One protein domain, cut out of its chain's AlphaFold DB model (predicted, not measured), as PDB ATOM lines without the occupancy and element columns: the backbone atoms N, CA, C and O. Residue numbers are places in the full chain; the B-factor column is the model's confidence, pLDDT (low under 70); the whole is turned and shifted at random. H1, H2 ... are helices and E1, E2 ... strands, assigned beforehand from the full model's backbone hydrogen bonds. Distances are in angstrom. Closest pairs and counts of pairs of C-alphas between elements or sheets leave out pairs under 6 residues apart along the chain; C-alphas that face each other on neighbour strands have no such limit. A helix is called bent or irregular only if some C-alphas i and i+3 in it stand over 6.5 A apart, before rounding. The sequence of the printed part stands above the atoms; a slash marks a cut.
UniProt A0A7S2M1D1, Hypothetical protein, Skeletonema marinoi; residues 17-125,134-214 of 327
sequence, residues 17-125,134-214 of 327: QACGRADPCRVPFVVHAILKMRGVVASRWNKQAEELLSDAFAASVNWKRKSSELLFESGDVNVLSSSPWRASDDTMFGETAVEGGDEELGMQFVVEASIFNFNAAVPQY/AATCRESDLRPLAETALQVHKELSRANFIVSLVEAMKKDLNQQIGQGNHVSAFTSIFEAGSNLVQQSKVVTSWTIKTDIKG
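Overview. This is residues 17 to 125 and 134 to 214 of the 327 residues of the protein "Hypothetical protein" of Skeletonema marinoi (UniProt A0A7S2M1D1). A twisted sheet of four antiparallel strands forms a wall, with H4 lying along E1 and H2 slanting over E2 and E3 on one face, and H5 crossing H2. At one end of the sheet are the short helices H6 and H7, and past that end residues 90 to 96 stick out; H1 only grazes the sheet. The printed part has 190 residues, with seven named helices and four named strands in the order H1, E1, H2, E2, H3, E3, H4, H5, H6, H7, E4, and the class is mixed, helices and strands. The sheet's order is E2, E3, E1, E4. The whole is compact, with a radius of gyration of the C-alphas of 18.3 A, and spans 59 by 45 by 29 A.

Along the chain. H1 is residues 17 to 22, beginning at C-alpha 17 at (30.352, -63.873, -44.604). E1, residues 29 to 38, measures 29.1 A from first to last C-alpha. H2, residues 47 to 61, measures 21.2 A. E2, residues 77 to 86, measures 24.8 A and bends by 58 degrees at residue 80. H3 is residues 88 to 91. E3, residues 104 to 115, is the longest strand, 33.3 A, and begins at C-alpha 104 at (8.487, -59.147, -24.939). H4, residues 139 to 156, measures 26.1 A and is neither bent nor irregular, but only just: C-alphas 141 and 144 are 6.3 A apart. H5, residues 161 to 179, is the longest helix, 29.0 A. It has a kink of 27 degrees near residue 173, and is only just irregular, with C-alphas 175 and 178 6.9 A apart. H6 is residues 187 to 191, and H7 is residues 194 to 199. E4, residues 201 to 209, measures 24.7 A and ends at C-alpha 209 at (26.390, -75.949, -49.076).

Arrangement. The sheet's edge strands are E2 and E4. E2 and E3 are antiparallel at 162 degrees, with N 78 and O 112 within hydrogen-bond range at 2.8 A. E3 and E1 stand at 163 degrees, with N 33 and O 111 at 2.8 A. E1 and E4 stand at 168 degrees, with N 203 and O 34 at 2.8 A. E1, H2 and E2 make a split strand-helix-strand unit, two strands running the same way with E3 between them, and its crossover is right-handed. The arrangement is two layers, the sheet and the helices H2, H4 and H5 on one face. H4 lies over E1 at a height over the sheet of 8.6 A and runs along the strands, at 5 degrees to E1 on the local plane; their closest C-alphas, those of Val 31 and Ala 149, are 6.4 A apart. H2, on the same face as H4, lies over E2 and E3 at a height of 8.3 A and runs slantwise to the strands, at 54 degrees to E3 on the local plane. H5 is the hub, touching three helices. It touches H2 at a steep tilt of 46 degrees, opposite ways, with the closest C-alphas, those of Ala 56 and Ala 168, 5.0 A apart. With residues 162 to 166 alone it touches H7, where the C-alphas of Val 163 and Val 197 are closest at 6.2 A. With residues 166 to 170 alone it only just touches H6, with 3 pairs of C-alphas within 8 A, the closest those of Lys 170 and Phe 190, 6.8 A apart. H6 and H7 only graze the sheet, H6 only just on it with 5 pairs of C-alphas within 10 A. H3 is only just not on the sheet, with 4 such pairs. In H1, H2, H6 and H7 every O i to N i+4 pair is within hydrogen-bond range; H4 has 11 of 14, H5 has 12 of 15, and H3 is too short for such a pair.

Size, cuts and confidence. The C-alphas farthest apart, those of Glu 99 and Gln 124, are 63.4 A apart. Residues 126 to 133 are not printed, and C-alphas 125 and 134 are 11.1 A apart across this cut. The links H2 to E2 and H3 to E3 are long. Residues 64 to 69 and 90 to 96 stand free. The mean pLDDT of the printed part is 89.0; under 70 are residues 17 to 21, 92 to 100, 125, 179 to 180 and 212 to 214.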
ATOM      1  N   GLN A  17      31.440 -64.082 -43.642       53.75
ATOM      2  CA  GLN A  17      30.352 -63.873 -44.604       53.75
ATOM      3  C   GLN A  17      30.802 -63.403 -45.996       53.75
ATOM      4  O   GLN A  17      30.287 -63.876 -47.014       53.75
ATOM      5  N   ALA A  18      31.741 -62.456 -46.064       55.97
ATOM      6  CA  ALA A  18      32.244 -61.937 -47.332       55.97
ATOM      7  C   ALA A  18      33.052 -63.009 -48.073       55.97
ATOM      8  O   ALA A  18      32.971 -63.110 -49.298       55.97
ATOM      9  N   CYS A  19      33.785 -63.839 -47.330       62.25
ATOM     10  CA  CYS A  19      34.609 -64.889 -47.904       62.25
ATOM     11  C   CYS A  19      33.765 -66.084 -48.365       62.25
ATOM     12  O   CYS A  19      34.020 -66.587 -49.448       62.25
ATOM     13  N   GLY A  20      32.713 -66.486 -47.643       60.84
ATOM     14  CA  GLY A  20      31.868 -67.610 -48.072       60.84
ATOM     15  C   GLY A  20      31.055 -67.343 -49.341       60.84
ATOM     16  O   GLY A  20      30.883 -68.239 -50.165       60.84
ATOM     17  N   ARG A  21      30.605 -66.099 -49.563       66.19
ATOM     18  CA  ARG A  21      29.942 -65.721 -50.826       66.19
ATOM     19  C   ARG A  21      30.921 -65.545 -51.986       66.19
ATOM     20  O   ARG A  21      30.556 -65.826 -53.124       66.19
ATOM     21  N   ALA A  22      32.128 -65.049 -51.712       70.25
ATOM     22  CA  ALA A  22      33.133 -64.784 -52.741       70.25
ATOM     23  C   ALA A  22      33.976 -66.020 -53.099       70.25
ATOM     24  O   ALA A  22      34.470 -66.115 -54.220       70.25
ATOM     25  N   ASP A  23      34.140 -66.948 -52.157       79.69
ATOM     26  CA  ASP A  23      34.997 -68.125 -52.265       79.69
ATOM     27  C   ASP A  23      34.382 -69.349 -51.545       79.69
ATOM     28  O   ASP A  23      34.793 -69.726 -50.441       79.69
ATOM     29  N   PRO A  24      33.390 -70.004 -52.171       85.50
ATOM     30  CA  PRO A  24      32.733 -71.201 -51.641       85.50
ATOM     31  C   PRO A  24      33.687 -72.357 -51.345       85.50
ATOM     32  O   PRO A  24      33.407 -73.183 -50.490       85.50
ATOM     33  N   CYS A  25      34.851 -72.419 -51.994       87.88
ATOM     34  CA  CYS A  25      35.827 -73.455 -51.677       87.88
ATOM     35  C   CYS A  25      36.504 -73.247 -50.321       87.88
ATOM     36  O   CYS A  25      36.925 -74.240 -49.726       87.88
ATOM     37  N   ARG A  26      36.597 -72.002 -49.831       88.19
ATOM     38  CA  ARG A  26      37.108 -71.678 -48.491       88.19
ATOM     39  C   ARG A  26      36.070 -71.857 -47.397       88.19
ATOM     40  O   ARG A  26      36.440 -72.255 -46.304       88.19
ATOM     41  N   VAL A  27      34.796 -71.583 -47.667       90.56
ATOM     42  CA  VAL A  27      33.710 -71.800 -46.695       90.56
ATOM     43  C   VAL A  27      32.623 -72.658 -47.337       90.56
ATOM     44  O   VAL A  27      31.555 -72.139 -47.656       90.56
ATOM     45  N   PRO A  28      32.880 -73.954 -47.589       89.88
ATOM     46  CA  PRO A  28      31.976 -74.812 -48.361       89.88
ATOM     47  C   PRO A  28      30.645 -75.101 -47.675       89.88
ATOM     48  O   PRO A  28      29.682 -75.481 -48.342       89.88
ATOM     49  N   PHE A  29      30.569 -74.923 -46.356       93.38
ATOM     50  CA  PHE A  29      29.345 -75.133 -45.598       93.38
ATOM     51  C   PHE A  29      29.138 -74.016 -44.584       93.38
ATOM     52  O   PHE A  29      30.078 -73.575 -43.927       93.38
ATOM     53  N   VAL A  30      27.883 -73.610 -44.426       93.56
ATOM     54  CA  VAL A  30      27.433 -72.766 -43.317       93.56
ATOM     55  C   VAL A  30      26.273 -73.452 -42.607       93.56
ATOM     56  O   VAL A  30      25.433 -74.098 -43.242       93.56
ATOM     57  N   VAL A  31      26.231 -73.349 -41.284       96.06
ATOM     58  CA  VAL A  31      25.155 -73.882 -40.447       96.06
ATOM     59  C   VAL A  31      24.391 -72.713 -39.855       96.06
ATOM     60  O   VAL A  31      24.953 -71.922 -39.107       96.06
ATOM     61  N   HIS A  32      23.110 -72.605 -40.185       96.50
ATOM     62  CA  HIS A  32      22.220 -71.618 -39.589       96.50
ATOM     63  C   HIS A  32      21.432 -72.236 -38.445       96.50
ATOM     64  O   HIS A  32      20.987 -73.381 -38.536       96.50
ATOM     65  N   ALA A  33      21.203 -71.454 -37.399       97.81
ATOM     66  CA  ALA A  33      20.349 -71.805 -36.280       97.81
ATOM     67  C   ALA A  33      19.447 -70.626 -35.916       97.81
ATOM     68  O   ALA A  33      19.886 -69.476 -35.919       97.81
ATOM     69  N   ILE A  34      18.193 -70.919 -35.574       97.38
ATOM     70  CA  ILE A  34      17.291 -69.946 -34.955       97.38
ATOM     71  C   ILE A  34      17.206 -70.272 -33.471       97.38
ATOM     72  O   ILE A  34      16.743 -71.350 -33.091       97.38
ATOM     73  N   LEU A  35      17.644 -69.334 -32.637       98.12
ATOM     74  CA  LEU A  35      17.614 -69.441 -31.183       98.12
ATOM     75  C   LEU A  35      16.544 -68.497 -30.643       98.12
ATOM     76  O   LEU A  35      16.491 -67.341 -31.049       98.12
ATOM     77  N   LYS A  36      15.718 -68.964 -29.711       97.69
ATOM     78  CA  LYS A  36      14.820 -68.119 -28.918       97.69
ATOM     79  C   LYS A  36      15.261 -68.194 -27.463       97.69
ATOM     80  O   LYS A  36      15.263 -69.280 -26.881       97.69
ATOM     81  N   MET A  37      15.664 -67.064 -26.894       97.81
ATOM     82  CA  MET A  37      16.172 -66.973 -25.527       97.81
ATOM     83  C   MET A  37      15.285 -66.056 -24.697       97.81
ATOM     84  O   MET A  37      15.169 -64.863 -24.982       97.81
ATOM     85  N   ARG A  38      14.652 -66.617 -23.669       97.00
ATOM     86  CA  ARG A  38      13.739 -65.893 -22.785       97.00
ATOM     87  C   ARG A  38      14.515 -65.054 -21.774       97.00
ATOM     88  O   ARG A  38      15.524 -65.501 -21.235       97.00
ATOM     89  N   GLY A  39      14.023 -63.853 -21.488       96.50
ATOM     90  CA  GLY A  39      14.621 -62.918 -20.536       96.50
ATOM     91  C   GLY A  39      15.861 -62.190 -21.040       96.50
ATOM     92  O   GLY A  39      16.497 -61.488 -20.261       96.50
ATOM     93  N   VAL A  40      16.227 -62.340 -22.314       97.44
ATOM     94  CA  VAL A  40      17.230 -61.459 -22.919       97.44
ATOM     95  C   VAL A  40      16.562 -60.129 -23.251       97.44
ATOM     96  O   VAL A  40      15.514 -60.119 -23.887       97.44
ATOM     97  N   VAL A  41      17.152 -59.022 -22.806       96.94
ATOM     98  CA  VAL A  41      16.548 -57.686 -22.904       96.94
ATOM     99  C   VAL A  41      17.001 -56.998 -24.191       96.94
ATOM    100  O   VAL A  41      18.164 -56.596 -24.292       96.94
ATOM    101  N   ALA A  42      16.094 -56.805 -25.155       96.50
ATOM    102  CA  ALA A  42      16.454 -56.282 -26.476       96.50
ATOM    103  C   ALA A  42      17.072 -54.875 -26.434       96.50
ATOM    104  O   ALA A  42      18.018 -54.593 -27.168       96.50
ATOM    105  N   SER A  43      16.612 -54.007 -25.528       96.38
ATOM    106  CA  SER A  43      17.135 -52.638 -25.372       96.38
ATOM    107  C   SER A  43      18.590 -52.565 -24.896       96.38
ATOM    108  O   SER A  43      19.206 -51.502 -24.960       96.38
ATOM    109  N   ARG A  44      19.152 -53.683 -24.423       96.56
ATOM    110  CA  ARG A  44      20.550 -53.802 -23.988       96.56
ATOM    111  C   ARG A  44      21.418 -54.562 -24.990       96.56
ATOM    112  O   ARG A  44      22.599 -54.774 -24.720       96.56
ATOM    113  N   TRP A  45      20.857 -54.982 -26.126       96.94
ATOM    114  CA  TRP A  45      21.612 -55.662 -27.172       96.94
ATOM    115  C   TRP A  45      22.642 -54.714 -27.790       96.94
ATOM    116  O   TRP A  45      22.307 -53.642 -28.293       96.94
ATOM    117  N   ASN A  46      23.910 -55.108 -27.750       95.00
ATOM    118  CA  ASN A  46      25.027 -54.337 -28.279       95.00
ATOM    119  C   ASN A  46      26.121 -55.285 -28.797       95.00
ATOM    120  O   ASN A  46      25.994 -56.506 -28.701       95.00
ATOM    121  N   LYS A  47      27.209 -54.724 -29.338       93.06
ATOM    122  CA  LYS A  47      28.280 -55.528 -29.938       93.06
ATOM    123  C   LYS A  47      28.968 -56.468 -28.940       93.06
ATOM    124  O   LYS A  47      29.249 -57.605 -29.290       93.06
ATOM    125  N   GLN A  48      29.152 -56.037 -27.692       93.38
ATOM    126  CA  GLN A  48      29.731 -56.878 -26.640       93.38
ATOM    127  C   GLN A  48      28.828 -58.079 -26.310       93.38
ATOM    128  O   GLN A  48      29.318 -59.184 -26.095       93.38
ATOM    129  N   ALA A  49      27.504 -57.891 -26.298       95.62
ATOM    130  CA  ALA A  49      26.550 -58.986 -26.112       95.62
ATOM    131  C   ALA A  49      26.565 -59.976 -27.292       95.62
ATOM    132  O   ALA A  49      26.439 -61.182 -27.084       95.62
ATOM    133  N   GLU A  50      26.746 -59.478 -28.515       96.12
ATOM    134  CA  GLU A  50      26.893 -60.302 -29.718       96.12
ATOM    135  C   GLU A  50      28.176 -61.145 -29.696       96.12
ATOM    136  O   GLU A  50      28.134 -62.336 -30.010       96.12
ATOM    137  N   GLU A  51      29.300 -60.550 -29.292       94.25
ATOM    138  CA  GLU A  51      30.585 -61.241 -29.121       94.25
ATOM    139  C   GLU A  51      30.484 -62.318 -28.037       94.25
ATOM    140  O   GLU A  51      30.790 -63.476 -28.306       94.25
ATOM    141  N   LEU A  52      29.918 -61.978 -26.873       95.88
ATOM    142  CA  LEU A  52      29.669 -62.935 -25.792       95.88
ATOM    143  C   LEU A  52      28.803 -64.120 -26.251       95.88
ATOM    144  O   LEU A  52      29.084 -65.266 -25.900       95.88
ATOM    145  N   LEU A  53      27.751 -63.862 -27.039       97.56
ATOM    146  CA  LEU A  53      26.910 -64.924 -27.594       97.56
ATOM    147  C   LEU A  53      27.700 -65.810 -28.564       97.56
ATOM    148  O   LEU A  53      27.539 -67.028 -28.541       97.56
ATOM    149  N   SER A  54      28.536 -65.210 -29.412       96.81
ATOM    150  CA  SER A  54      29.319 -65.911 -30.435       96.81
ATOM    151  C   SER A  54      30.404 -66.796 -29.813       96.81
ATOM    152  O   SER A  54      30.521 -67.973 -30.173       96.81
ATOM    153  N   ASP A  55      31.118 -66.277 -28.810       96.31
ATOM    154  CA  ASP A  55      32.098 -67.013 -28.005       96.31
ATOM    155  C   ASP A  55      31.450 -68.207 -27.299       96.31
ATOM    156  O   ASP A  55      31.867 -69.359 -27.470       96.31
ATOM    157  N   ALA A  56      30.356 -67.956 -26.580       97.88
ATOM    158  CA  ALA A  56      29.645 -68.997 -25.855       97.88
ATOM    159  C   ALA A  56      29.014 -70.043 -26.785       97.88
ATOM    160  O   ALA A  56      28.962 -71.225 -26.435       97.88
ATOM    161  N   PHE A  57      28.552 -69.646 -27.975       98.19
ATOM    162  CA  PHE A  57      28.013 -70.562 -28.980       98.19
ATOM    163  C   PHE A  57      29.083 -71.539 -29.467       98.19
ATOM    164  O   PHE A  57      28.862 -72.754 -29.434       98.19
ATOM    165  N   ALA A  58      30.261 -71.034 -29.844       97.50
ATOM    166  CA  ALA A  58      31.385 -71.876 -30.238       97.50
ATOM    167  C   ALA A  58      31.854 -72.777 -29.086       97.50
ATOM    168  O   ALA A  58      32.031 -73.983 -29.280       97.50
ATOM    169  N   ALA A  59      31.980 -72.237 -27.871       97.44
ATOM    170  CA  ALA A  59      32.352 -73.014 -26.692       97.44
ATOM    171  C   ALA A  59      31.348 -74.145 -26.402       97.44
ATOM    172  O   ALA A  59      31.744 -75.266 -26.083       97.44
ATOM    173  N   SER A  60      30.052 -73.882 -26.572       97.94
ATOM    174  CA  SER A  60      28.986 -74.846 -26.278       97.94
ATOM    175  C   SER A  60      28.900 -75.967 -27.297       97.94
ATOM    176  O   SER A  60      28.704 -77.118 -26.916       97.94
ATOM    177  N   VAL A  61      29.093 -75.676 -28.587       97.88
ATOM    178  CA  VAL A  61      29.180 -76.732 -29.607       97.88
ATOM    179  C   VAL A  61      30.435 -77.591 -29.400       97.88
ATOM    180  O   VAL A  61      30.407 -78.806 -29.611       97.88
ATOM    181  N   ASN A  62      31.524 -76.987 -28.921       97.56
ATOM    182  CA  ASN A  62      32.805 -77.659 -28.727       97.56
ATOM    183  C   ASN A  62      33.063 -78.179 -27.303       97.56
ATOM    184  O   ASN A  62      34.165 -78.642 -27.025       97.56
ATOM    185  N   TRP A  63      32.081 -78.170 -26.401       95.44
ATOM    186  CA  TRP A  63      32.307 -78.366 -24.958       95.44
ATOM    187  C   TRP A  63      33.035 -79.667 -24.562       95.44
ATOM    188  O   TRP A  63      33.676 -79.740 -23.516       95.44
ATOM    189  N   LYS A  64      32.918 -80.713 -25.386       94.75
ATOM    190  CA  LYS A  64      33.523 -82.044 -25.189       94.75
ATOM    191  C   LYS A  64      34.825 -82.258 -25.961       94.75
ATOM    192  O   LYS A  64      35.386 -83.351 -25.904       94.75
ATOM    193  N   ARG A  65      35.258 -81.269 -26.736       95.56
ATOM    194  CA  ARG A  65      36.352 -81.394 -27.697       95.56
ATOM    195  C   ARG A  65      37.626 -80.809 -27.120       95.56
ATOM    196  O   ARG A  65      37.606 -79.856 -26.345       95.56
ATOM    197  N   LYS A  66      38.751 -81.403 -27.503       95.25
ATOM    198  CA  LYS A  66      40.072 -80.831 -27.235       95.25
ATOM    199  C   LYS A  66      40.299 -79.641 -28.168       95.25
ATOM    200  O   LYS A  66      39.690 -79.571 -29.232       95.25
ATOM    201  N   SER A  67      41.226 -78.755 -27.811       89.81
ATOM    202  CA  SER A  67      41.582 -77.587 -28.633       89.81
ATOM    203  C   SER A  67      42.034 -77.948 -30.055       89.81
ATOM    204  O   SER A  67      41.811 -77.183 -30.978       89.81
ATOM    205  N   SER A  68      42.612 -79.134 -30.263       89.56
ATOM    206  CA  SER A  68      43.014 -79.629 -31.589       89.56
ATOM    207  C   SER A  68      41.872 -80.229 -32.421       89.56
ATOM    208  O   SER A  68      42.100 -80.642 -33.553       89.56
ATOM    209  N   GLU A  69      40.674 -80.362 -31.851       93.19
ATOM    210  CA  GLU A  69      39.525 -81.070 -32.440       93.19
ATOM    211  C   GLU A  69      38.272 -80.183 -32.512       93.19
ATOM    212  O   GLU A  69      37.153 -80.697 -32.636       93.19
ATOM    213  N   LEU A  70      38.447 -78.863 -32.389       93.75
ATOM    214  CA  LEU A  70      37.360 -77.894 -32.501       93.75
ATOM    215  C   LEU A  70      36.728 -77.972 -33.895       93.75
ATOM    216  O   LEU A  70      37.418 -78.131 -34.901       93.75
ATOM    217  N   LEU A  71      35.399 -77.885 -33.948       95.12
ATOM    218  CA  LEU A  71      34.656 -77.879 -35.210       95.12
ATOM    219  C   LEU A  71      34.750 -76.529 -35.926       95.12
ATOM    220  O   LEU A  71      34.754 -76.490 -37.154       95.12
ATOM    221  N   PHE A  72      34.763 -75.456 -35.141       94.75
ATOM    222  CA  PHE A  72      34.885 -74.057 -35.541       94.75
ATOM    223  C   PHE A  72      35.183 -73.216 -34.290       94.75
ATOM    224  O   PHE A  72      34.975 -73.687 -33.164       94.75
ATOM    225  N   GLU A  73      35.642 -71.984 -34.478       93.56
ATOM    226  CA  GLU A  73      35.953 -71.028 -33.413       93.56
ATOM    227  C   GLU A  73      34.930 -69.887 -33.354       93.56
ATOM    228  O   GLU A  73      34.056 -69.758 -34.211       93.56
ATOM    229  N   SER A  74      35.013 -69.029 -32.337       93.75
ATOM    230  CA  SER A  74      34.043 -67.941 -32.170       93.75
ATOM    231  C   SER A  74      34.071 -66.915 -33.301       93.75
ATOM    232  O   SER A  74      33.022 -66.414 -33.694       93.75
ATOM    233  N   GLY A  75      35.236 -66.691 -33.915       89.50
ATOM    234  CA  GLY A  75      35.367 -65.861 -35.115       89.50
ATOM    235  C   GLY A  75      34.668 -66.425 -36.359       89.50
ATOM    236  O   GLY A  75      34.541 -65.710 -37.355       89.50
ATOM    237  N   ASP A  76      34.237 -67.689 -36.331       92.00
ATOM    238  CA  ASP A  76      33.460 -68.331 -37.400       92.00
ATOM    239  C   ASP A  76      31.944 -68.204 -37.186       92.00
ATOM    240  O   ASP A  76      31.161 -68.635 -38.042       92.00
ATOM    241  N   VAL A  77      31.525 -67.628 -36.055       94.12
ATOM    242  CA  VAL A  77      30.127 -67.439 -35.669       94.12
ATOM    243  C   VAL A  77      29.708 -65.996 -35.938       94.12
ATOM    244  O   VAL A  77      30.332 -65.056 -35.461       94.12
ATOM    245  N   ASN A  78      28.616 -65.817 -36.677       93.62
ATOM    246  CA  ASN A  78      28.003 -64.517 -36.931       93.62
ATOM    247  C   ASN A  78      26.546 -64.515 -36.469       93.62
ATOM    248  O   ASN A  78      25.778 -65.425 -36.785       93.62
ATOM    249  N   VAL A  79      26.125 -63.444 -35.799       95.69
ATOM    250  CA  VAL A  79      24.707 -63.193 -35.521       95.69
ATOM    251  C   VAL A  79      24.130 -62.397 -36.688       95.69
ATOM    252  O   VAL A  79      24.357 -61.201 -36.827       95.69
ATOM    253  N   LEU A  80      23.393 -63.075 -37.565       93.88
ATOM    254  CA  LEU A  80      22.819 -62.477 -38.773       93.88
ATOM    255  C   LEU A  80      21.652 -61.539 -38.473       93.88
ATOM    256  O   LEU A  80      21.381 -60.607 -39.228       93.88
ATOM    257  N   SER A  81      20.905 -61.841 -37.414       96.50
ATOM    258  CA  SER A  81      19.746 -61.070 -36.990       96.50
ATOM    259  C   SER A  81      19.506 -61.287 -35.505       96.50
ATOM    260  O   SER A  81      19.610 -62.412 -35.013       96.50
ATOM    261  N   SER A  82      19.158 -60.209 -34.815       97.44
ATOM    262  CA  SER A  82      18.646 -60.217 -33.454       97.44
ATOM    263  C   SER A  82      17.362 -59.387 -33.428       97.44
ATOM    264  O   SER A  82      17.282 -58.309 -34.017       97.44
ATOM    265  N   SER A  83      16.315 -59.921 -32.811       97.06
ATOM    266  CA  SER A  83      15.003 -59.267 -32.746       97.06
ATOM    267  C   SER A  83      14.307 -59.616 -31.435       97.06
ATOM    268  O   SER A  83      14.557 -60.706 -30.915       97.06
ATOM    269  N   PRO A  84      13.458 -58.735 -30.878       97.25
ATOM    270  CA  PRO A  84      12.615 -59.092 -29.742       97.25
ATOM    271  C   PRO A  84      11.775 -60.330 -30.075       97.25
ATOM    272  O   PRO A  84      11.193 -60.405 -31.153       97.25
ATOM    273  N   TRP A  85      11.725 -61.294 -29.161       95.94
ATOM    274  CA  TRP A  85      10.802 -62.423 -29.223       95.94
ATOM    275  C   TRP A  85       9.595 -62.083 -28.368       95.94
ATOM    276  O   TRP A  85       9.723 -61.897 -27.155       95.94
ATOM    277  N   ARG A  86       8.427 -62.012 -29.000       94.62
ATOM    278  CA  ARG A  86       7.176 -61.680 -28.329       94.62
ATOM    279  C   ARG A  86       6.242 -62.877 -28.243       94.62
ATOM    280  O   ARG A  86       6.365 -63.836 -29.009       94.62
ATOM    281  N   ALA A  87       5.299 -62.832 -27.307       89.62
ATOM    282  CA  ALA A  87       4.344 -63.919 -27.089       89.62
ATOM    283  C   ALA A  87       3.509 -64.247 -28.343       89.62
ATOM    284  O   ALA A  87       3.181 -65.412 -28.582       89.62
ATOM    285  N   SER A  88       3.228 -63.253 -29.193       87.88
ATOM    286  CA  SER A  88       2.515 -63.455 -30.459       87.88
ATOM    287  C   SER A  88       3.259 -64.366 -31.436       87.88
ATOM    288  O   SER A  88       2.618 -65.080 -32.210       87.88
ATOM    289  N   ASP A  89       4.594 -64.393 -31.399       85.94
ATOM    290  CA  ASP A  89       5.417 -65.118 -32.376       85.94
ATOM    291  C   ASP A  89       5.258 -66.639 -32.281       85.94
ATOM    292  O   ASP A  89       5.550 -67.355 -33.240       85.94
ATOM    293  N   ASP A  90       4.819 -67.154 -31.132       80.94
ATOM    294  CA  ASP A  90       4.591 -68.590 -30.944       80.94
ATOM    295  C   ASP A  90       3.194 -69.029 -31.421       80.94
ATOM    296  O   ASP A  90       2.990 -70.192 -31.767       80.94
ATOM    297  N   THR A  91       2.249 -68.093 -31.558       74.69
ATOM    298  CA  THR A  91       0.864 -68.387 -31.974       74.69
ATOM    299  C   THR A  91       0.704 -68.602 -33.484       74.69
ATOM    300  O   THR A  91      -0.304 -69.158 -33.927       74.69
ATOM    301  N   MET A  92       1.714 -68.255 -34.300       61.88
ATOM    302  CA  MET A  92       1.671 -68.430 -35.764       61.88
ATOM    303  C   MET A  92       1.470 -69.888 -36.218       61.88
ATOM    304  O   MET A  92       1.039 -70.112 -37.348       61.88
ATOM    305  N   PHE A  93       1.742 -70.874 -35.357       60.03
ATOM    306  CA  PHE A  93       1.577 -72.299 -35.668       60.03
ATOM    307  C   PHE A  93       0.336 -72.954 -35.038       60.03
ATOM    308  O   PHE A  93       0.213 -74.176 -35.076       60.03
ATOM    309  N   GLY A  94      -0.626 -72.165 -34.544       55.31
ATOM    310  CA  GLY A  94      -1.971 -72.662 -34.226       55.31
ATOM    311  C   GLY A  94      -2.278 -72.903 -32.748       55.31
ATOM    312  O   GLY A  94      -3.301 -73.518 -32.450       55.31
ATOM    313  N   GLU A  95      -1.458 -72.400 -31.825       56.97
ATOM    314  CA  GLU A  95      -1.864 -72.290 -30.422       56.97
ATOM    315  C   GLU A  95      -2.669 -71.001 -30.233       56.97
ATOM    316  O   GLU A  95      -2.258 -69.914 -30.638       56.97
ATOM    317  N   THR A  96      -3.879 -71.162 -29.697       56.72
ATOM    318  CA  THR A  96      -4.894 -70.124 -29.500       56.72
ATOM    319  C   THR A  96      -4.286 -68.846 -28.936       56.72
ATOM    320  O   THR A  96      -3.673 -68.892 -27.871       56.72
ATOM    321  N   ALA A  97      -4.476 -67.730 -29.649       56.97
ATOM    322  CA  ALA A  97      -4.034 -66.404 -29.237       56.97
ATOM    323  C   ALA A  97      -4.408 -66.160 -27.771       56.97
ATOM    324  O   ALA A  97      -5.589 -66.114 -27.422       56.97
ATOM    325  N   VAL A  98      -3.396 -66.076 -26.911       60.03
ATOM    326  CA  VAL A  98      -3.590 -65.737 -25.505       60.03
ATOM    327  C   VAL A  98      -4.008 -64.269 -25.474       60.03
ATOM    328  O   VAL A  98      -3.280 -63.413 -25.970       60.03
ATOM    329  N   GLU A  99      -5.197 -63.981 -24.942       62.81
ATOM    330  CA  GLU A  99      -5.651 -62.617 -24.657       62.81
ATOM    331  C   GLU A  99      -4.732 -62.000 -23.592       62.81
ATOM    332  O   GLU A  99      -4.925 -62.153 -22.389       62.81
ATOM    333  N   GLY A 100      -3.676 -61.342 -24.052       61.81
ATOM    334  CA  GLY A 100      -2.678 -60.641 -23.258       61.81
ATOM    335  C   GLY A 100      -1.843 -59.799 -24.214       61.81
ATOM    336  O   GLY A 100      -1.674 -60.179 -25.371       61.81
ATOM    337  N   GLY A 101      -1.403 -58.616 -23.785       70.69
ATOM    338  CA  GLY A 101      -0.620 -57.715 -24.630       70.69
ATOM    339  C   GLY A 101       0.602 -58.402 -25.246       70.69
ATOM    340  O   GLY A 101       1.057 -59.436 -24.762       70.69
ATOM    341  N   ASP A 102       1.121 -57.812 -26.320       84.06
ATOM    342  CA  ASP A 102       2.295 -58.291 -27.050       84.06
ATOM    343  C   ASP A 102       3.579 -58.132 -26.208       84.06
ATOM    344  O   ASP A 102       4.393 -57.231 -26.415       84.06
ATOM    345  N   GLU A 103       3.689 -58.957 -25.164       91.06
ATOM    346  CA  GLU A 103       4.752 -58.923 -24.168       91.06
ATOM    347  C   GLU A 103       6.053 -59.466 -24.770       91.06
ATOM    348  O   GLU A 103       6.088 -60.548 -25.369       91.06
ATOM    349  N   GLU A 104       7.138 -58.712 -24.589       93.69
ATOM    350  CA  GLU A 104       8.487 -59.147 -24.939       93.69
ATOM    351  C   GLU A 104       8.934 -60.240 -23.965       93.69
ATOM    352  O   GLU A 104       9.197 -59.995 -22.789       93.69
ATOM    353  N   LEU A 105       9.025 -61.469 -24.466       95.75
ATOM    354  CA  LEU A 105       9.470 -62.623 -23.694       95.75
ATOM    355  C   LEU A 105      10.997 -62.700 -23.634       95.75
ATOM    356  O   LEU A 105      11.554 -63.244 -22.680       95.75
ATOM    357  N   GLY A 106      11.686 -62.199 -24.658       96.88
ATOM    358  CA  GLY A 106      13.140 -62.194 -24.740       96.88
ATOM    359  C   GLY A 106      13.630 -61.807 -26.131       96.88
ATOM    360  O   GLY A 106      13.093 -60.892 -26.746       96.88
ATOM    361  N   MET A 107      14.612 -62.537 -26.666       98.12
ATOM    362  CA  MET A 107      15.148 -62.298 -28.011       98.12
ATOM    363  C   MET A 107      15.185 -63.556 -28.877       98.12
ATOM    364  O   MET A 107      15.426 -64.667 -28.398       98.12
ATOM    365  N   GLN A 108      14.993 -63.357 -30.178       97.88
ATOM    366  CA  GLN A 108      15.252 -64.326 -31.230       97.88
ATOM    367  C   GLN A 108      16.536 -63.955 -31.976       97.88
ATOM    368  O   GLN A 108      16.698 -62.816 -32.419       97.88
ATOM    369  N   PHE A 109      17.402 -64.945 -32.175       98.00
ATOM    370  CA  PHE A 109      18.658 -64.828 -32.903       98.00
ATOM    371  C   PHE A 109      18.662 -65.742 -34.122       98.00
ATOM    372  O   PHE A 109      18.239 -66.895 -34.039       98.00
ATOM    373  N   VAL A 110      19.195 -65.245 -35.233       97.12
ATOM    374  CA  VAL A 110      19.614 -66.066 -36.371       97.12
ATOM    375  C   VAL A 110      21.134 -66.107 -36.350       97.12
ATOM    376  O   VAL A 110      21.775 -65.091 -36.601       97.12
ATOM    377  N   VAL A 111      21.700 -67.262 -36.024       97.44
ATOM    378  CA  VAL A 111      23.148 -67.464 -35.889       97.44
ATOM    379  C   VAL A 111      23.652 -68.293 -37.064       97.44
ATOM    380  O   VAL A 111      23.011 -69.269 -37.450       97.44
ATOM    381  N   GLU A 112      24.787 -67.909 -37.632       95.31
ATOM    382  CA  GLU A 112      25.492 -68.598 -38.712       95.31
ATOM    383  C   GLU A 112      26.861 -69.051 -38.203       95.31
ATOM    384  O   GLU A 112      27.648 -68.226 -37.758       95.31
ATOM    385  N   ALA A 113      27.152 -70.347 -38.288       95.75
ATOM    386  CA  ALA A 113      28.482 -70.904 -38.066       95.75
ATOM    387  C   ALA A 113      29.079 -71.338 -39.407       95.75
ATOM    388  O   ALA A 113      28.503 -72.161 -40.124       95.75
ATOM    389  N   SER A 114      30.226 -70.773 -39.754       93.94
ATOM    390  CA  SER A 114      30.921 -71.044 -41.008       93.94
ATOM    391  C   SER A 114      31.930 -72.175 -40.850       93.94
ATOM    392  O   SER A 114      32.721 -72.180 -39.916       93.94
ATOM    393  N   ILE A 115      31.929 -73.136 -41.775       94.31
ATOM    394  CA  ILE A 115      32.879 -74.252 -41.760       94.31
ATOM    395  C   ILE A 115      33.979 -73.973 -42.776       94.31
ATOM    396  O   ILE A 115      33.747 -74.030 -43.987       94.31
ATOM    397  N   PHE A 116      35.173 -73.665 -42.277       91.06
ATOM    398  CA  PHE A 116      36.307 -73.269 -43.100       91.06
ATOM    399  C   PHE A 116      37.084 -74.472 -43.659       91.06
ATOM    400  O   PHE A 116      37.308 -75.476 -42.983       91.06
ATOM    401  N   ASN A 117      37.530 -74.361 -44.907       91.75
ATOM    402  CA  ASN A 117      38.375 -75.330 -45.588       91.75
ATOM    403  C   ASN A 117      39.817 -74.822 -45.675       91.75
ATOM    404  O   ASN A 117      40.206 -74.148 -46.632       91.75
ATOM    405  N   PHE A 118      40.643 -75.222 -44.714       87.81
ATOM    406  CA  PHE A 118      42.068 -74.878 -44.694       87.81
ATOM    407  C   PHE A 118      42.881 -75.507 -45.837       87.81
ATOM    408  O   PHE A 118      43.997 -75.068 -46.103       87.81
ATOM    409  N   ASN A 119      42.332 -76.513 -46.523       89.75
ATOM    410  CA  ASN A 119      42.989 -77.188 -47.641       89.75
ATOM    411  C   ASN A 119      42.650 -76.557 -49.001       89.75
ATOM    412  O   ASN A 119      43.139 -77.027 -50.030       89.75
ATOM    413  N   ALA A 120      41.818 -75.509 -49.033       88.19
ATOM    414  CA  ALA A 120      41.485 -74.812 -50.269       88.19
ATOM    415  C   ALA A 120      42.758 -74.233 -50.910       88.19
ATOM    416  O   ALA A 120      43.464 -73.414 -50.319       88.19
ATOM    417  N   ALA A 121      43.050 -74.654 -52.141       83.94
ATOM    418  CA  ALA A 121      44.202 -74.164 -52.876       83.94
ATOM    419  C   ALA A 121      43.925 -72.733 -53.338       83.94
ATOM    420  O   ALA A 121      43.075 -72.485 -54.200       83.94
ATOM    421  N   VAL A 122      44.653 -71.793 -52.741       78.62
ATOM    422  CA  VAL A 122      44.600 -70.381 -53.101       78.62
ATOM    423  C   VAL A 122      45.506 -70.184 -54.312       78.62
ATOM    424  O   VAL A 122      46.699 -70.482 -54.215       78.62
ATOM    425  N   PRO A 123      44.988 -69.709 -55.456       75.62
ATOM    426  CA  PRO A 123      45.842 -69.398 -56.589       75.62
ATOM    427  C   PRO A 123      46.874 -68.361 -56.142       75.62
ATOM    428  O   PRO A 123      46.510 -67.298 -55.631       75.62
ATOM    429  N   GLN A 124      48.159 -68.693 -56.296       73.88
ATOM    430  CA  GLN A 124      49.229 -67.731 -56.070       73.88
ATOM    431  C   GLN A 124      48.969 -66.525 -56.970       73.88
ATOM    432  O   GLN A 124      48.548 -66.663 -58.120       73.88
ATOM    433  N   TYR A 125      49.113 -65.344 -56.384       62.81
ATOM    434  CA  TYR A 125      48.715 -64.085 -56.984       62.81
ATOM    435  C   TYR A 125      49.653 -63.780 -58.157       62.81
ATOM    436  O   TYR A 125      50.686 -63.145 -57.989       62.81
ATOM    437  N   ALA A 134      38.988 -67.511 -57.893       73.44
ATOM    438  CA  ALA A 134      38.443 -68.166 -56.704       73.44
ATOM    439  C   ALA A 134      39.353 -69.329 -56.278       73.44
ATOM    440  O   ALA A 134      40.028 -69.915 -57.134       73.44
ATOM    441  N   ALA A 135      39.384 -69.667 -54.984       82.12
ATOM    442  CA  ALA A 135      40.100 -70.857 -54.552       82.12
ATOM    443  C   ALA A 135      39.474 -72.112 -55.169       82.12
ATOM    444  O   ALA A 135      38.286 -72.168 -55.493       82.12
ATOM    445  N   THR A 136      40.302 -73.137 -55.334       84.69
ATOM    446  CA  THR A 136      39.859 -74.457 -55.786       84.69
ATOM    447  C   THR A 136      39.957 -75.446 -54.639       84.69
ATOM    448  O   THR A 136      40.948 -75.461 -53.911       84.69
ATOM    449  N   CYS A 137      38.953 -76.295 -54.496       86.94
ATOM    450  CA  CYS A 137      38.863 -77.321 -53.470       86.94
ATOM    451  C   CYS A 137      38.665 -78.681 -54.136       86.94
ATOM    452  O   CYS A 137      38.047 -78.775 -55.201       86.94
ATOM    453  N   ARG A 138      39.217 -79.743 -53.539       90.69
ATOM    454  CA  ARG A 138      38.980 -81.108 -54.017       90.69
ATOM    455  C   ARG A 138      37.716 -81.643 -53.358       90.69
ATOM    456  O   ARG A 138      37.465 -81.381 -52.187       90.69
ATOM    457  N   GLU A 139      36.958 -82.467 -54.076       88.38
ATOM    458  CA  GLU A 139      35.763 -83.123 -53.521       88.38
ATOM    459  C   GLU A 139      36.097 -83.966 -52.273       88.38
ATOM    460  O   GLU A 139      35.304 -84.058 -51.337       88.38
ATOM    461  N   SER A 140      37.314 -84.526 -52.221       92.94
ATOM    462  CA  SER A 140      37.842 -85.244 -51.053       92.94
ATOM    463  C   SER A 140      37.891 -84.392 -49.786       92.94
ATOM    464  O   SER A 140      37.747 -84.935 -48.694       92.94
ATOM    465  N   ASP A 141      38.073 -83.079 -49.931       90.19
ATOM    466  CA  ASP A 141      38.186 -82.137 -48.818       90.19
ATOM    467  C   ASP A 141      36.794 -81.726 -48.320       90.19
ATOM    468  O   ASP A 141      36.620 -81.401 -47.151       90.19
ATOM    469  N   LEU A 142      35.773 -81.789 -49.184       92.12
ATOM    470  CA  LEU A 142      34.410 -81.375 -48.847       92.12
ATOM    471  C   LEU A 142      33.698 -82.379 -47.943       92.12
ATOM    472  O   LEU A 142      32.944 -81.984 -47.057       92.12
ATOM    473  N   ARG A 143      33.931 -83.680 -48.139       94.12
ATOM    474  CA  ARG A 143      33.277 -84.730 -47.346       94.12
ATOM    475  C   ARG A 143      33.506 -84.597 -45.829       94.12
ATOM    476  O   ARG A 143      32.511 -84.638 -45.107       94.12
ATOM    477  N   PRO A 144      34.742 -84.449 -45.309       95.44
ATOM    478  CA  PRO A 144      34.944 -84.261 -43.872       95.44
ATOM    479  C   PRO A 144      34.310 -82.962 -43.357       95.44
ATOM    480  O   PRO A 144      33.778 -82.953 -42.253       95.44
ATOM    481  N   LEU A 145      34.276 -81.894 -44.160       95.38
ATOM    482  CA  LEU A 145      33.644 -80.626 -43.774       95.38
ATOM    483  C   LEU A 145      32.111 -80.729 -43.720       95.38
ATOM    484  O   LEU A 145      31.481 -80.138 -42.844       95.38
ATOM    485  N   ALA A 146      31.508 -81.533 -44.598       95.44
ATOM    486  CA  ALA A 146      30.088 -81.864 -44.523       95.44
ATOM    487  C   ALA A 146      29.761 -82.652 -43.242       95.44
ATOM    488  O   ALA A 146      28.750 -82.385 -42.593       95.44
ATOM    489  N   GLU A 147      30.629 -83.591 -42.848       96.69
ATOM    490  CA  GLU A 147      30.491 -84.319 -41.582       96.69
ATOM    491  C   GLU A 147      30.642 -83.375 -40.380       96.69
ATOM    492  O   GLU A 147      29.858 -83.464 -39.438       96.69
ATOM    493  N   THR A 148      31.573 -82.417 -40.430       96.75
ATOM    494  CA  THR A 148      31.681 -81.342 -39.432       96.75
ATOM    495  C   THR A 148      30.372 -80.561 -39.318       96.75
ATOM    496  O   THR A 148      29.829 -80.450 -38.222       96.75
ATOM    497  N   ALA A 149      29.806 -80.089 -40.433       96.50
ATOM    498  CA  ALA A 149      28.538 -79.360 -40.428       96.50
ATOM    499  C   ALA A 149      27.380 -80.199 -39.846       96.50
ATOM    500  O   ALA A 149      26.572 -79.699 -39.061       96.50
ATOM    501  N   LEU A 150      27.338 -81.497 -40.166       96.62
ATOM    502  CA  LEU A 150      26.383 -82.438 -39.578       96.62
ATOM    503  C   LEU A 150      26.589 -82.597 -38.065       96.62
ATOM    504  O   LEU A 150      25.615 -82.683 -37.316       96.62
ATOM    505  N   GLN A 151      27.835 -82.646 -37.594       97.62
ATOM    506  CA  GLN A 151      28.137 -82.710 -36.166       97.62
ATOM    507  C   GLN A 151      27.668 -81.448 -35.442       97.62
ATOM    508  O   GLN A 151      27.027 -81.581 -34.404       97.62
ATOM    509  N   VAL A 152      27.878 -80.255 -36.010       97.19
ATOM    510  CA  VAL A 152      27.324 -79.005 -35.458       97.19
ATOM    511  C   VAL A 152      25.804 -79.101 -35.324       97.19
ATOM    512  O   VAL A 152      25.261 -78.845 -34.255       97.19
ATOM    513  N   HIS A 153      25.106 -79.556 -36.366       95.38
ATOM    514  CA  HIS A 153      23.651 -79.730 -36.325       95.38
ATOM    515  C   HIS A 153      23.192 -80.718 -35.232       95.38
ATOM    516  O   HIS A 153      22.221 -80.459 -34.515       95.38
ATOM    517  N   LYS A 154      23.913 -81.834 -35.050       97.12
ATOM    518  CA  LYS A 154      23.651 -82.804 -33.971       97.12
ATOM    519  C   LYS A 154      23.865 -82.196 -32.582       97.12
ATOM    520  O   LYS A 154      23.093 -82.497 -31.677       97.12
ATOM    521  N   GLU A 155      24.888 -81.361 -32.411       97.81
ATOM    522  CA  GLU A 155      25.158 -80.646 -31.158       97.81
ATOM    523  C   GLU A 155      24.046 -79.643 -30.830       97.81
ATOM    524  O   GLU A 155      23.519 -79.659 -29.718       97.81
ATOM    525  N   LEU A 156      23.606 -78.857 -31.818       97.19
ATOM    526  CA  LEU A 156      22.492 -77.908 -31.679       97.19
ATOM    527  C   LEU A 156      21.157 -78.586 -31.344       97.19
ATOM    528  O   LEU A 156      20.291 -77.982 -30.720       97.19
ATOM    529  N   SER A 157      20.992 -79.847 -31.747       97.00
ATOM    530  CA  SER A 157      19.784 -80.636 -31.486       97.00
ATOM    531  C   SER A 157      19.752 -81.261 -30.084       97.00
ATOM    532  O   SER A 157      18.777 -81.928 -29.729       97.00
ATOM    533  N   ARG A 158      20.806 -81.103 -29.272       97.69
ATOM    534  CA  ARG A 158      20.832 -81.644 -27.906       97.69
ATOM    535  C   ARG A 158      19.867 -80.880 -27.004       97.69
ATOM    536  O   ARG A 158      19.868 -79.654 -26.970       97.69
ATOM    537  N   ALA A 159      19.113 -81.616 -26.186       95.88
ATOM    538  CA  ALA A 159      18.120 -81.042 -25.272       95.88
ATOM    539  C   ALA A 159      18.711 -80.026 -24.275       95.88
ATOM    540  O   ALA A 159      18.023 -79.109 -23.844       95.88
ATOM    541  N   ASN A 160      19.988 -80.171 -23.918       96.75
ATOM    542  CA  ASN A 160      20.686 -79.301 -22.977       96.75
ATOM    543  C   ASN A 160      21.574 -78.242 -23.650       96.75
ATOM    544  O   ASN A 160      22.308 -77.557 -22.943       96.75
ATOM    545  N   PHE A 161      21.527 -78.082 -24.980       97.88
ATOM    546  CA  PHE A 161      22.401 -77.140 -25.686       97.88
ATOM    547  C   PHE A 161      22.261 -75.705 -25.156       97.88
ATOM    548  O   PHE A 161      23.258 -75.064 -24.843       97.88
ATOM    549  N   ILE A 162      21.026 -75.219 -24.984       97.81
ATOM    550  CA  ILE A 162      20.770 -73.864 -24.472       97.81
ATOM    551  C   ILE A 162      21.255 -73.692 -23.028       97.81
ATOM    552  O   ILE A 162      21.739 -72.622 -22.667       97.81
ATOM    553  N   VAL A 163      21.178 -74.747 -22.212       97.12
ATOM    554  CA  VAL A 163      21.725 -74.726 -20.849       97.12
ATOM    555  C   VAL A 163      23.236 -74.526 -20.904       97.12
ATOM    556  O   VAL A 163      23.744 -73.595 -20.285       97.12
ATOM    557  N   SER A 164      23.937 -75.321 -21.719       97.38
ATOM    558  CA  SER A 164      25.383 -75.182 -21.919       97.38
ATOM    559  C   SER A 164      25.770 -73.813 -22.488       97.38
ATOM    560  O   SER A 164      26.751 -73.231 -22.034       97.38
ATOM    561  N   LEU A 165      24.962 -73.260 -23.400       97.94
ATOM    562  CA  LEU A 165      25.140 -71.912 -23.950       97.94
ATOM    563  C   LEU A 165      25.086 -70.833 -22.872       97.94
ATOM    564  O   LEU A 165      25.979 -69.993 -22.788       97.94
ATOM    565  N   VAL A 166      24.060 -70.859 -22.026       97.31
ATOM    566  CA  VAL A 166      23.904 -69.874 -20.949       97.31
ATOM    567  C   VAL A 166      24.996 -70.025 -19.891       97.31
ATOM    568  O   VAL A 166      25.509 -69.019 -19.399       97.31
ATOM    569  N   GLU A 167      25.396 -71.255 -19.564       96.62
ATOM    570  CA  GLU A 167      26.515 -71.519 -18.655       96.62
ATOM    571  C   GLU A 167      27.844 -70.982 -19.200       96.62
ATOM    572  O   GLU A 167      28.593 -70.348 -18.452       96.62
ATOM    573  N   ALA A 168      28.113 -71.172 -20.496       96.75
ATOM    574  CA  ALA A 168      29.292 -70.624 -21.161       96.75
ATOM    575  C   ALA A 168      29.292 -69.084 -21.124       96.75
ATOM    576  O   ALA A 168      30.264 -68.495 -20.655       96.75
ATOM    577  N   MET A 169      28.173 -68.432 -21.470       96.50
ATOM    578  CA  MET A 169      28.063 -66.966 -21.383       96.50
ATOM    579  C   MET A 169      28.277 -66.447 -19.955       96.50
ATOM    580  O   MET A 169      28.939 -65.432 -19.746       96.50
ATOM    581  N   LYS A 170      27.730 -67.136 -18.945       95.12
ATOM    582  CA  LYS A 170      27.890 -66.743 -17.538       95.12
ATOM    583  C   LYS A 170      29.349 -66.837 -17.086       95.12
ATOM    584  O   LYS A 170      29.811 -65.985 -16.327       95.12
ATOM    585  N   LYS A 171      30.073 -67.866 -17.538       94.12
ATOM    586  CA  LYS A 171      31.495 -68.050 -17.231       94.12
ATOM    587  C   LYS A 171      32.335 -66.901 -17.788       94.12
ATOM    588  O   LYS A 171      33.153 -66.363 -17.045       94.12
ATOM    589  N   ASP A 172      32.093 -66.510 -19.033       90.00
ATOM    590  CA  ASP A 172      32.852 -65.448 -19.701       90.00
ATOM    591  C   ASP A 172      32.489 -64.064 -19.153       90.00
ATOM    592  O   ASP A 172      33.372 -63.243 -18.897       90.00
ATOM    593  N   LEU A 173      31.210 -63.822 -18.837       89.38
ATOM    594  CA  LEU A 173      30.790 -62.574 -18.202       89.38
ATOM    595  C   LEU A 173      31.507 -62.350 -16.860       89.38
ATOM    596  O   LEU A 173      31.991 -61.252 -16.595       89.38
ATOM    597  N   ASN A 174      31.635 -63.391 -16.031       87.19
ATOM    598  CA  ASN A 174      32.346 -63.292 -14.753       87.19
ATOM    599  C   ASN A 174      33.823 -62.899 -14.914       87.19
ATOM    600  O   ASN A 174      34.398 -62.321 -13.994       87.19
ATOM    601  N   GLN A 175      34.435 -63.184 -16.066       85.25
ATOM    602  CA  GLN A 175      35.804 -62.758 -16.368       85.25
ATOM    603  C   GLN A 175      35.863 -61.287 -16.807       85.25
ATOM    604  O   GLN A 175      36.843 -60.605 -16.516       85.25
ATOM    605  N   GLN A 176      34.810 -60.777 -17.454       79.88
ATOM    606  CA  GLN A 176      34.740 -59.399 -17.960       79.88
ATOM    607  C   GLN A 176      34.272 -58.367 -16.914       79.88
ATOM    608  O   GLN A 176      34.623 -57.191 -17.014       79.88
ATOM    609  N   ILE A 177      33.515 -58.779 -15.886       71.56
ATOM    610  CA  ILE A 177      32.912 -57.885 -14.868       71.56
ATOM    611  C   ILE A 177      33.943 -57.043 -14.079       71.56
ATOM    612  O   ILE A 177      33.581 -56.043 -13.463       71.56
ATOM    613  N   GLY A 178      35.242 -57.343 -14.160       71.25
ATOM    614  CA  GLY A 178      36.291 -56.514 -13.555       71.25
ATOM    615  C   GLY A 178      36.424 -55.081 -14.107       71.25
ATOM    616  O   GLY A 178      37.207 -54.315 -13.552       71.25
ATOM    617  N   GLN A 179      35.707 -54.704 -15.177       64.75
ATOM    618  CA  GLN A 179      35.968 -53.460 -15.924       64.75
ATOM    619  C   GLN A 179      34.854 -52.391 -15.933       64.75
ATOM    620  O   GLN A 179      35.080 -51.319 -16.490       64.75
ATOM    621  N   GLY A 180      33.696 -52.577 -15.283       64.69
ATOM    622  CA  GLY A 180      32.733 -51.473 -15.108       64.69
ATOM    623  C   GLY A 180      31.270 -51.874 -14.905       64.69
ATOM    624  O   GLY A 180      30.891 -53.025 -15.091       64.69
ATOM    625  N   ASN A 181      30.431 -50.889 -14.557       75.56
ATOM    626  CA  ASN A 181      28.994 -51.021 -14.249       75.56
ATOM    627  C   ASN A 181      28.093 -51.323 -15.475       75.56
ATOM    628  O   ASN A 181      26.936 -50.897 -15.518       75.56
ATOM    629  N   HIS A 182      28.591 -52.011 -16.502       80.00
ATOM    630  CA  HIS A 182      27.788 -52.320 -17.683       80.00
ATOM    631  C   HIS A 182      26.788 -53.442 -17.388       80.00
ATOM    632  O   HIS A 182      27.158 -54.566 -17.054       80.00
ATOM    633  N   VAL A 183      25.496 -53.136 -17.531       89.38
ATOM    634  CA  VAL A 183      24.422 -54.119 -17.365       89.38
ATOM    635  C   VAL A 183      24.254 -54.909 -18.663       89.38
ATOM    636  O   VAL A 183      23.915 -54.343 -19.701       89.38
ATOM    637  N   SER A 184      24.483 -56.220 -18.601       92.94
ATOM    638  CA  SER A 184      24.392 -57.121 -19.754       92.94
ATOM    639  C   SER A 184      22.949 -57.284 -20.258       92.94
ATOM    640  O   SER A 184      21.986 -57.241 -19.485       92.94
ATOM    641  N   ALA A 185      22.790 -57.550 -21.561       96.25
ATOM    642  CA  ALA A 185      21.513 -57.976 -22.146       96.25
ATOM    643  C   ALA A 185      21.001 -59.298 -21.553       96.25
ATOM    644  O   ALA A 185      19.802 -59.570 -21.580       96.25
ATOM    645  N   PHE A 186      21.906 -60.096 -20.982       96.50
ATOM    646  CA  PHE A 186      21.633 -61.427 -20.454       96.50
ATOM    647  C   PHE A 186      21.483 -61.467 -18.923       96.50
ATOM    648  O   PHE A 186      21.324 -62.543 -18.352       96.50
ATOM    649  N   THR A 187      21.518 -60.326 -18.225       94.31
ATOM    650  CA  THR A 187      21.459 -60.299 -16.750       94.31
ATOM    651  C   THR A 187      20.256 -61.075 -16.201       94.31
ATOM    652  O   THR A 187      20.424 -61.931 -15.335       94.31
ATOM    653  N   SER A 188      19.061 -60.870 -16.759       94.50
ATOM    654  CA  SER A 188      17.847 -61.522 -16.257       94.50
ATOM    655  C   SER A 188      17.851 -63.042 -16.454       94.50
ATOM    656  O   SER A 188      17.393 -63.761 -15.568       94.50
ATOM    657  N   ILE A 189      18.410 -63.559 -17.559       95.25
ATOM    658  CA  ILE A 189      18.537 -65.014 -17.758       95.25
ATOM    659  C   ILE A 189      19.577 -65.634 -16.807       95.25
ATOM    660  O   ILE A 189      19.414 -66.779 -16.392       95.25
ATOM    661  N   PHE A 190      20.602 -64.883 -16.392       94.38
ATOM    662  CA  PHE A 190      21.589 -65.357 -15.415       94.38
ATOM    663  C   PHE A 190      21.072 -65.367 -13.972       94.38
ATOM    664  O   PHE A 190      21.479 -66.236 -13.194       94.38
ATOM    665  N   GLU A 191      20.200 -64.417 -13.621       92.81
ATOM    666  CA  GLU A 191      19.628 -64.247 -12.278       92.81
ATOM    667  C   GLU A 191      18.417 -65.150 -12.027       92.81
ATOM    668  O   GLU A 191      18.321 -65.775 -10.973       92.81
ATOM    669  N   ALA A 192      17.508 -65.275 -13.001       89.06
ATOM    670  CA  ALA A 192      16.278 -66.060 -12.851       89.06
ATOM    671  C   ALA A 192      16.508 -67.586 -12.802       89.06
ATOM    672  O   ALA A 192      15.565 -68.358 -12.603       89.06
ATOM    673  N   GLY A 193      17.753 -68.032 -12.994       82.56
ATOM    674  CA  GLY A 193      18.157 -69.428 -12.882       82.56
ATOM    675  C   GLY A 193      17.581 -70.321 -13.984       82.56
ATOM    676  O   GLY A 193      17.419 -69.914 -15.133       82.56
ATOM    677  N   SER A 194      17.281 -71.575 -13.641       89.56
ATOM    678  CA  SER A 194      16.913 -72.614 -14.613       89.56
ATOM    679  C   SER A 194      15.597 -72.358 -15.353       89.56
ATOM    680  O   SER A 194      15.417 -72.892 -16.442       89.56
ATOM    681  N   ASN A 195      14.686 -71.545 -14.811       94.06
ATOM    682  CA  ASN A 195      13.339 -71.383 -15.368       94.06
ATOM    683  C   ASN A 195      13.340 -70.710 -16.750       94.06
ATOM    684  O   ASN A 195      12.720 -71.220 -17.681       94.06
ATOM    685  N   LEU A 196      14.055 -69.590 -16.915       95.12
ATOM    686  CA  LEU A 196      14.120 -68.887 -18.207       95.12
ATOM    687  C   LEU A 196      14.939 -69.668 -19.239       95.12
ATOM    688  O   LEU A 196      14.600 -69.690 -20.423       95.12
ATOM    689  N   VAL A 197      15.977 -70.371 -18.782       96.25
ATOM    690  CA  VAL A 197      16.802 -71.240 -19.629       96.25
ATOM    691  C   VAL A 197      15.985 -72.417 -20.168       96.25
ATOM    692  O   VAL A 197      16.068 -72.713 -21.353       96.25
ATOM    693  N   GLN A 198      15.140 -73.044 -19.343       96.00
ATOM    694  CA  GLN A 198      14.260 -74.146 -19.765       96.00
ATOM    695  C   GLN A 198      13.186 -73.716 -20.772       96.00
ATOM    696  O   GLN A 198      12.728 -74.531 -21.568       96.00
ATOM    697  N   GLN A 199      12.780 -72.446 -20.743       95.44
ATOM    698  CA  GLN A 199      11.829 -71.879 -21.705       95.44
ATOM    699  C   GLN A 199      12.503 -71.403 -22.999       95.44
ATOM    700  O   GLN A 199      11.825 -71.079 -23.973       95.44
ATOM    701  N   SER A 200      13.832 -71.352 -23.012       96.75
ATOM    702  CA  SER A 200      14.632 -71.002 -24.179       96.75
ATOM    703  C   SER A 200      14.878 -72.249 -25.036       96.75
ATOM    704  O   SER A 200      15.005 -73.358 -24.519       96.75
ATOM    705  N   LYS A 201      14.934 -72.094 -26.362       96.81
ATOM    706  CA  LYS A 201      15.003 -73.235 -27.291       96.81
ATOM    707  C   LYS A 201      15.775 -72.923 -28.568       96.81
ATOM    708  O   LYS A 201      15.754 -71.801 -29.074       96.81
ATOM    709  N   VAL A 202      16.392 -73.961 -29.130       97.25
ATOM    710  CA  VAL A 202      16.784 -73.983 -30.543       97.25
ATOM    711  C   VAL A 202      15.525 -74.319 -31.337       97.25
ATOM    712  O   VAL A 202      14.985 -75.413 -31.204       97.25
ATOM    713  N   VAL A 203      15.014 -73.369 -32.118       95.44
ATOM    714  CA  VAL A 203      13.781 -73.561 -32.899       95.44
ATOM    715  C   VAL A 203      14.040 -74.523 -34.051       95.44
ATOM    716  O   VAL A 203      13.281 -75.455 -34.288       95.44
ATOM    717  N   THR A 204      15.119 -74.276 -34.785       95.62
ATOM    718  CA  THR A 204      15.537 -75.095 -35.917       95.62
ATOM    719  C   THR A 204      16.992 -74.789 -36.255       95.62
ATOM    720  O   THR A 204      17.524 -73.742 -35.877       95.62
ATOM    721  N   SER A 205      17.632 -75.696 -36.980       95.94
ATOM    722  CA  SER A 205      18.912 -75.441 -37.627       95.94
ATOM    723  C   SER A 205      18.987 -76.176 -38.959       95.94
ATOM    724  O   SER A 205      18.316 -77.189 -39.159       95.94
ATOM    725  N   TRP A 206      19.773 -75.652 -39.893       95.94
ATOM    726  CA  TRP A 206      19.959 -76.243 -41.215       95.94
ATOM    727  C   TRP A 206      21.349 -75.928 -41.761       95.94
ATOM    728  O   TRP A 206      21.965 -74.924 -41.407       95.94
ATOM    729  N   THR A 207      21.837 -76.789 -42.649       93.94
ATOM    730  CA  THR A 207      23.133 -76.624 -43.313       93.94
ATOM    731  C   THR A 207      22.924 -76.182 -44.754       93.94
ATOM    732  O   THR A 207      22.079 -76.725 -45.463       93.94
ATOM    733  N   ILE A 208      23.720 -75.216 -45.201       88.56
ATOM    734  CA  ILE A 208      23.764 -74.759 -46.588       88.56
ATOM    735  C   ILE A 208      25.146 -75.099 -47.140       88.56
ATOM    736  O   ILE A 208      26.156 -74.670 -46.586       88.56
ATOM    737  N   LYS A 209      25.188 -75.851 -48.245       90.25
ATOM    738  CA  LYS A 209      26.390 -75.949 -49.076       90.25
ATOM    739  C   LYS A 209      26.532 -74.642 -49.849       90.25
ATOM    740  O   LYS A 209      25.592 -74.231 -50.533       90.25
ATOM    741  N   THR A 210      27.668 -73.972 -49.722       83.75
ATOM    742  CA  THR A 210      27.945 -72.784 -50.521       83.75
ATOM    743  C   THR A 210      28.388 -73.242 -51.906       83.75
ATOM    744  O   THR A 210      29.243 -74.108 -52.065       83.75
ATOM    745  N   ASP A 211      27.769 -72.679 -52.935       79.88
ATOM    746  CA  ASP A 211      28.152 -72.906 -54.322       79.88
ATOM    747  C   ASP A 211      28.354 -71.541 -54.980       79.88
ATOM    748  O   ASP A 211      27.672 -70.562 -54.649       79.88
ATOM    749  N   ILE A 212      29.283 -71.464 -55.938       66.12
ATOM    750  CA  ILE A 212      29.468 -70.262 -56.754       66.12
ATOM    751  C   ILE A 212      28.236 -70.167 -57.652       66.12
ATOM    752  O   ILE A 212      28.189 -70.763 -58.729       66.12
ATOM    753  N   LYS A 213      27.212 -69.426 -57.219       52.41
ATOM    754  CA  LYS A 213      26.125 -68.977 -58.094       52.41
ATOM    755  C   LYS A 213      26.742 -68.086 -59.178       52.41
ATOM    756  O   LYS A 213      26.831 -66.877 -59.004       52.41
ATOM    757  N   GLY A 214      27.247 -68.678 -60.259       47.00
ATOM    758  CA  GLY A 214      27.971 -67.912 -61.274       47.00
ATOM    759  C   GLY A 214      28.524 -68.691 -62.460       47.00
ATOM    760  O   GLY A 214      28.664 -68.104 -63.530       47.00
TER     761      GLY A 214